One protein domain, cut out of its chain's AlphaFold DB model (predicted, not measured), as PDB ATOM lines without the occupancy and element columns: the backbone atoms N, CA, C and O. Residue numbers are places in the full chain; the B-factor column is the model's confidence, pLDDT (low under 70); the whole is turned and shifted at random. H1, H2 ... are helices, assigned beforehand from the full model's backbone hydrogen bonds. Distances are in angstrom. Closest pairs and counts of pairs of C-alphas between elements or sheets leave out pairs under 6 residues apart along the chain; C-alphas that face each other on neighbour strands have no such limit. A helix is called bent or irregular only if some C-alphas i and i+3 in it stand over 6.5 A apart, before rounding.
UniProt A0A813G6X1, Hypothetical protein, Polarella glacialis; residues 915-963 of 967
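AT A GLANCE: This is residues 915 to 963 of the 967 residues of the protein "Hypothetical protein" of Polarella glacialis (UniProt A0A813G6X1). The chain makes a three-sided loop: the long helix H1 is one side, a winding stretch with no named element, residues 937 to 948, is the second, and the shorter helix H2 closes the third by packing steeply on H1. H1 has a kink of 98 degrees near residue 922, and its first turns are set off at an angle from the longer part that follows. The printed part has 49 residues with two named helices, H1 then H2, and no named strand; its class is all helix. It is compact, with a radius of gyration of the C-alphas of 10.9 A, and spans 29 by 22 by 14 A.

HOW THE PARTS SIT: H1, residues 915 to 936, touches H2, residues 949 to 961, with 10 pairs of C-alphas within 8 A. The closest C-alphas of the two are those of Ala 927 and Leu 959, 5.6 A apart. Their centres are 11.5 A apart. They run the same way at a steep tilt of 68 degrees, only just short of about perpendicular. In H1, 15 of 18 O i to N i+4 pairs are within hydrogen-bond range, and in H2 7 of 9.

IN THESE COORDINATES: H1 measures 23.1 A from C-alpha 915 at (-3.263, 3.633, 7.794) to C-alpha 936 at (-5.024, 3.653, -15.202). It is irregular: C-alphas 918 and 921 are 9.5 A apart. H2 measures 19.3 A and ends with C-alpha 961 at (-10.005, 3.873, 4.628). It is only just irregular, with C-alphas 950 and 953 6.6 A apart.

THE WHOLE: The two C-alphas farthest apart, those of Glu 936 and Ala 950, are 30.6 A apart. The link from H1 to H2, 12 residues, is long. The printed part has no cut. Its mean pLDDT is 87.1, and no printed residue is under 70.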
ATOM      1  N   LEU A 915      -2.663   4.726   8.576       81.38
ATOM      2  CA  LEU A 915      -3.263   3.633   7.794       81.38
ATOM      3  C   LEU A 915      -2.404   2.357   7.807       81.38
ATOM      4  O   LEU A 915      -2.930   1.256   7.998       81.38
ATOM      5  N   GLN A 916      -1.078   2.491   7.713       79.56
ATOM      6  CA  GLN A 916      -0.150   1.364   7.872       79.56
ATOM      7  C   GLN A 916      -0.246   0.755   9.278       79.56
ATOM      8  O   GLN A 916      -0.373  -0.462   9.405       79.56
ATOM      9  N   ARG A 917      -0.304   1.582  10.336       82.25
ATOM     10  CA  ARG A 917      -0.490   1.105  11.725       82.25
ATOM     11  C   ARG A 917      -1.872   0.494  12.015       82.25
ATOM     12  O   ARG A 917      -2.002  -0.209  13.020       82.25
ATOM     13  N   ALA A 918      -2.880   0.762  11.183       84.19
ATOM     14  CA  ALA A 918      -4.255   0.283  11.359       84.19
ATOM     15  C   ALA A 918      -4.587  -0.988  10.556       84.19
ATOM     16  O   ALA A 918      -5.398  -1.792  11.012       84.19
ATOM     17  N   HIS A 919      -3.983  -1.178   9.376       86.31
ATOM     18  CA  HIS A 919      -4.365  -2.248   8.438       86.31
ATOM     19  C   HIS A 919      -3.213  -3.171   8.003       86.31
ATOM     20  O   HIS A 919      -3.441  -4.124   7.260       86.31
ATOM     21  N   GLY A 920      -1.980  -2.914   8.452       88.00
ATOM     22  CA  GLY A 920      -0.826  -3.768   8.159       88.00
ATOM     23  C   GLY A 920      -0.345  -3.681   6.708       88.00
ATOM     24  O   GLY A 920      -1.018  -3.149   5.816       88.00
ATOM     25  N   SER A 921       0.854  -4.197   6.462       88.81
ATOM     26  CA  SER A 921       1.608  -3.931   5.233       88.81
ATOM     27  C   SER A 921       0.900  -4.469   3.986       88.81
ATOM     28  O   SER A 921       0.785  -3.767   2.980       88.81
ATOM     29  N   LYS A 922       0.342  -5.687   4.059       90.50
ATOM     30  CA  LYS A 922      -0.280  -6.345   2.899       90.50
ATOM     31  C   LYS A 922      -1.592  -5.692   2.452       90.50
ATOM     32  O   LYS A 922      -1.804  -5.551   1.251       90.50
ATOM     33  N   LEU A 923      -2.460  -5.274   3.380       90.38
ATOM     34  CA  LEU A 923      -3.734  -4.642   3.003       90.38
ATOM     35  C   LEU A 923      -3.526  -3.220   2.465       90.38
ATOM     36  O   LEU A 923      -4.196  -2.840   1.507       90.38
ATOM     37  N   ASN A 924      -2.557  -2.476   3.016       90.06
ATOM     38  CA  ASN A 924      -2.144  -1.178   2.472       90.06
ATOM     39  C   ASN A 924      -1.615  -1.331   1.032       90.06
ATOM     40  O   ASN A 924      -2.084  -0.634   0.135       90.06
ATOM     41  N   ALA A 925      -0.711  -2.289   0.785       90.50
ATOM     42  CA  ALA A 925      -0.165  -2.552  -0.550       90.50
ATOM     43  C   ALA A 925      -1.252  -2.935  -1.575       90.50
ATOM     44  O   ALA A 925      -1.282  -2.384  -2.674       90.50
ATOM     45  N   VAL A 926      -2.197  -3.813  -1.202       91.31
ATOM     46  CA  VAL A 926      -3.350  -4.158  -2.055       91.31
ATOM     47  C   VAL A 926      -4.193  -2.920  -2.368       91.31
ATOM     48  O   VAL A 926      -4.500  -2.670  -3.531       91.31
ATOM     49  N   ALA A 927      -4.534  -2.110  -1.362       90.81
ATOM     50  CA  ALA A 927      -5.314  -0.893  -1.564       90.81
ATOM     51  C   ALA A 927      -4.595   0.125  -2.473       90.81
ATOM     52  O   ALA A 927      -5.230   0.761  -3.316       90.81
ATOM     53  N   ASP A 928      -3.272   0.242  -2.369       89.19
ATOM     54  CA  ASP A 928      -2.477   1.131  -3.219       89.19
ATOM     55  C   ASP A 928      -2.296   0.598  -4.647       89.19
ATOM     56  O   ASP A 928      -2.367   1.385  -5.596       89.19
ATOM     57  N   ARG A 929      -2.178  -0.721  -4.858       90.31
ATOM     58  CA  ARG A 929      -2.209  -1.297  -6.214       90.31
ATOM     59  C   ARG A 929      -3.571  -1.096  -6.880       90.31
ATOM     60  O   ARG A 929      -3.612  -0.750  -8.059       90.31
ATOM     61  N   LEU A 930      -4.667  -1.230  -6.130       90.75
ATOM     62  CA  LEU A 930      -6.029  -0.969  -6.614       90.75
ATOM     63  C   LEU A 930      -6.264   0.513  -6.946       90.75
ATOM     64  O   LEU A 930      -6.902   0.812  -7.954       90.75
ATOM     65  N   ARG A 931      -5.701   1.446  -6.161       89.31
ATOM     66  CA  ARG A 931      -5.673   2.880  -6.506       89.31
ATOM     67  C   ARG A 931      -4.974   3.122  -7.848       89.31
ATOM     68  O   ARG A 931      -5.547   3.820  -8.676       89.31
ATOM     69  N   ARG A 932      -3.792   2.528  -8.080       89.62
ATOM     70  CA  ARG A 932      -3.054   2.643  -9.359       89.62
ATOM     71  C   ARG A 932      -3.887   2.109 -10.532       89.62
ATOM     72  O   ARG A 932      -4.120   2.836 -11.488       89.62
ATOM     73  N   ILE A 933      -4.443   0.898 -10.408       89.44
ATOM     74  CA  ILE A 933      -5.304   0.291 -11.444       89.44
ATOM     75  C   ILE A 933      -6.501   1.196 -11.778       89.44
ATOM     76  O   ILE A 933      -6.790   1.415 -12.946       89.44
ATOM     77  N   ARG A 934      -7.156   1.792 -10.773       87.62
ATOM     78  CA  ARG A 934      -8.305   2.695 -10.967       87.62
ATOM     79  C   ARG A 934      -7.928   4.115 -11.435       87.62
ATOM     80  O   ARG A 934      -8.807   4.892 -11.803       87.62
ATOM     81  N   GLN A 935      -6.641   4.468 -11.416       89.75
ATOM     82  CA  GLN A 935      -6.091   5.661 -12.075       89.75
ATOM     83  C   GLN A 935      -5.736   5.376 -13.543       89.75
ATOM     84  O   GLN A 935      -5.879   6.264 -14.379       89.75
ATOM     85  N   GLU A 936      -5.298   4.150 -13.847       90.56
ATOM     86  CA  GLU A 936      -5.024   3.653 -15.202       90.56
ATOM     87  C   GLU A 936      -6.333   3.409 -15.990       90.56
ATOM     88  O   GLU A 936      -6.442   3.832 -17.140       90.56
ATOM     89  N   ASP A 937      -7.344   2.799 -15.359       90.31
ATOM     90  CA  ASP A 937      -8.696   2.578 -15.898       90.31
ATOM     91  C   ASP A 937      -9.783   2.876 -14.834       90.31
ATOM     92  O   ASP A 937     -10.020   2.069 -13.928       90.31
ATOM     93  N   PRO A 938     -10.506   4.010 -14.939       88.75
ATOM     94  CA  PRO A 938     -11.604   4.355 -14.032       88.75
ATOM     95  C   PRO A 938     -12.819   3.411 -14.071       88.75
ATOM     96  O   PRO A 938     -13.645   3.474 -13.159       88.75
ATOM     97  N   ALA A 939     -12.956   2.572 -15.105       89.56
ATOM     98  CA  ALA A 939     -14.036   1.594 -15.255       89.56
ATOM     99  C   ALA A 939     -13.659   0.183 -14.754       89.56
ATOM    100  O   ALA A 939     -14.521  -0.701 -14.734       89.56
ATOM    101  N   ALA A 940     -12.410  -0.026 -14.317       86.94
ATOM    102  CA  ALA A 940     -11.893  -1.325 -13.901       86.94
ATOM    103  C   ALA A 940     -12.720  -1.959 -12.767       86.94
ATOM    104  O   ALA A 940     -12.736  -1.489 -11.625       86.94
ATOM    105  N   GLN A 941     -13.370  -3.084 -13.072       86.88
ATOM    106  CA  GLN A 941     -14.025  -3.934 -12.081       86.88
ATOM    107  C   GLN A 941     -13.002  -4.897 -11.477       86.88
ATOM    108  O   GLN A 941     -12.298  -5.590 -12.210       86.88
ATOM    109  N   VAL A 942     -12.921  -4.967 -10.144       85.94
ATOM    110  CA  VAL A 942     -11.936  -5.814  -9.456       85.94
ATOM    111  C   VAL A 942     -12.595  -6.720  -8.424       85.94
ATOM    112  O   VAL A 942     -13.370  -6.269  -7.585       85.94
ATOM    113  N   ILE A 943     -12.236  -8.004  -8.471       87.56
ATOM    114  CA  ILE A 943     -12.627  -9.025  -7.497       87.56
ATOM    115  C   ILE A 943     -11.422  -9.291  -6.592       87.56
ATOM    116  O   ILE A 943     -10.362  -9.697  -7.068       87.56
ATOM    117  N   VAL A 944     -11.576  -9.069  -5.285       86.62
ATOM    118  CA  VAL A 944     -10.530  -9.351  -4.290       86.62
ATOM    119  C   VAL A 944     -10.803 -10.711  -3.654       86.62
ATOM    120  O   VAL A 944     -11.744 -10.864  -2.878       86.62
ATOM    121  N   PHE A 945      -9.981 -11.707  -3.979       86.19
ATOM    122  CA  PHE A 945     -10.088 -13.044  -3.395       86.19
ATOM    123  C   PHE A 945      -9.479 -13.078  -1.987       86.19
ATOM    124  O   PHE A 945      -8.326 -12.694  -1.784       86.19
ATOM    125  N   VAL A 946     -10.251 -13.564  -1.013       85.44
ATOM    126  CA  VAL A 946      -9.868 -13.638   0.405       85.44
ATOM    127  C   VAL A 946     -10.016 -15.083   0.885       85.44
ATOM    128  O   VAL A 946     -11.079 -15.677   0.743       85.44
ATOM    129  N   GLN A 947      -8.949 -15.670   1.440       82.88
ATOM    130  CA  GLN A 947      -8.934 -17.095   1.814       82.88
ATOM    131  C   GLN A 947      -9.685 -17.403   3.124       82.88
ATOM    132  O   GLN A 947     -10.232 -18.494   3.274       82.88
ATOM    133  N   TRP A 948      -9.727 -16.459   4.070       82.06
ATOM    134  CA  TRP A 948     -10.417 -16.619   5.355       82.06
ATOM    135  C   TRP A 948     -11.489 -15.542   5.521       82.06
ATOM    136  O   TRP A 948     -11.163 -14.357   5.542       82.06
ATOM    137  N   ALA A 949     -12.744 -15.939   5.746       77.38
ATOM    138  CA  ALA A 949     -13.867 -15.001   5.869       77.38
ATOM    139  C   ALA A 949     -13.684 -13.943   6.982       77.38
ATOM    140  O   ALA A 949     -14.130 -12.806   6.861       77.38
ATOM    141  N   ALA A 950     -12.943 -14.266   8.050       76.25
ATOM    142  CA  ALA A 950     -12.603 -13.312   9.114       76.25
ATOM    143  C   ALA A 950     -11.745 -12.114   8.639       76.25
ATOM    144  O   ALA A 950     -11.699 -11.084   9.314       76.25
ATOM    145  N   LEU A 951     -11.070 -12.237   7.490       84.75
ATOM    146  CA  LEU A 951     -10.250 -11.186   6.889       84.75
ATOM    147  C   LEU A 951     -11.072 -10.258   5.968       84.75
ATOM    148  O   LEU A 951     -10.662  -9.118   5.768       84.75
ATOM    149  N   GLU A 952     -12.247 -10.678   5.478       85.00
ATOM    150  CA  GLU A 952     -13.111  -9.888   4.575       85.00
ATOM    151  C   GLU A 952     -13.451  -8.509   5.157       85.00
ATOM    152  O   GLU A 952     -13.258  -7.486   4.502       85.00
ATOM    153  N   PHE A 953     -13.864  -8.456   6.429       84.56
ATOM    154  CA  PHE A 953     -14.181  -7.194   7.109       84.56
ATOM    155  C   PHE A 953     -12.957  -6.268   7.237       84.56
ATOM    156  O   PHE A 953     -13.093  -5.049   7.165       84.56
ATOM    157  N   LYS A 954     -11.750  -6.827   7.403       85.81
ATOM    158  CA  LYS A 954     -10.504  -6.047   7.512       85.81
ATOM    159  C   LYS A 954     -10.031  -5.544   6.147       85.81
ATOM    160  O   LYS A 954      -9.590  -4.402   6.060       85.81
ATOM    161  N   VAL A 955     -10.198  -6.342   5.088       89.31
ATOM    162  CA  VAL A 955     -10.017  -5.903   3.693       89.31
ATOM    163  C   VAL A 955     -10.974  -4.754   3.391       89.31
ATOM    164  O   VAL A 955     -10.523  -3.691   2.980       89.31
ATOM    165  N   ALA A 956     -12.269  -4.908   3.678       88.38
ATOM    166  CA  ALA A 956     -13.250  -3.847   3.471       88.38
ATOM    167  C   ALA A 956     -12.913  -2.578   4.273       88.38
ATOM    168  O   ALA A 956     -12.950  -1.481   3.719       88.38
ATOM    169  N   ALA A 957     -12.521  -2.701   5.545       86.75
ATOM    170  CA  ALA A 957     -12.091  -1.558   6.351       86.75
ATOM    171  C   ALA A 957     -10.879  -0.830   5.736       86.75
ATOM    172  O   ALA A 957     -10.917   0.391   5.599       86.75
ATOM    173  N   ALA A 958      -9.849  -1.569   5.306       89.12
ATOM    174  CA  ALA A 958      -8.653  -1.005   4.681       89.12
ATOM    175  C   ALA A 958      -8.958  -0.314   3.341       89.12
ATOM    176  O   ALA A 958      -8.511   0.808   3.108       89.12
ATOM    177  N   LEU A 959      -9.764  -0.940   2.476       90.50
ATOM    178  CA  LEU A 959     -10.158  -0.367   1.185       90.50
ATOM    179  C   LEU A 959     -10.955   0.930   1.368       90.50
ATOM    180  O   LEU A 959     -10.592   1.952   0.783       90.50
ATOM    181  N   ASN A 960     -11.965   0.935   2.245       89.25
ATOM    182  CA  ASN A 960     -12.751   2.138   2.524       89.25
ATOM    183  C   ASN A 960     -11.891   3.249   3.161       89.25
ATOM    184  O   ASN A 960     -12.005   4.405   2.754       89.25
ATOM    185  N   ALA A 961     -10.967   2.916   4.071       87.00
ATOM    186  CA  ALA A 961     -10.005   3.873   4.628       87.00
ATOM    187  C   ALA A 961      -9.026   4.433   3.572       87.00
ATOM    188  O   ALA A 961      -8.555   5.563   3.697       87.00
ATOM    189  N   HIS A 962      -8.764   3.686   2.495       86.50
ATOM    190  CA  HIS A 962      -7.996   4.146   1.336       86.50
ATOM    191  C   HIS A 962      -8.847   4.885   0.276       86.50
ATOM    192  O   HIS A 962      -8.292   5.329  -0.735       86.50
ATOM    193  N   GLY A 963     -10.152   5.081   0.503       85.94
ATOM    194  CA  GLY A 963     -11.075   5.759  -0.420       85.94
ATOM    195  C   GLY A 963     -11.662   4.860  -1.517       85.94
ATOM    196  O   GLY A 963     -12.287   5.352  -2.456       85.94
TER     197      GLY A 963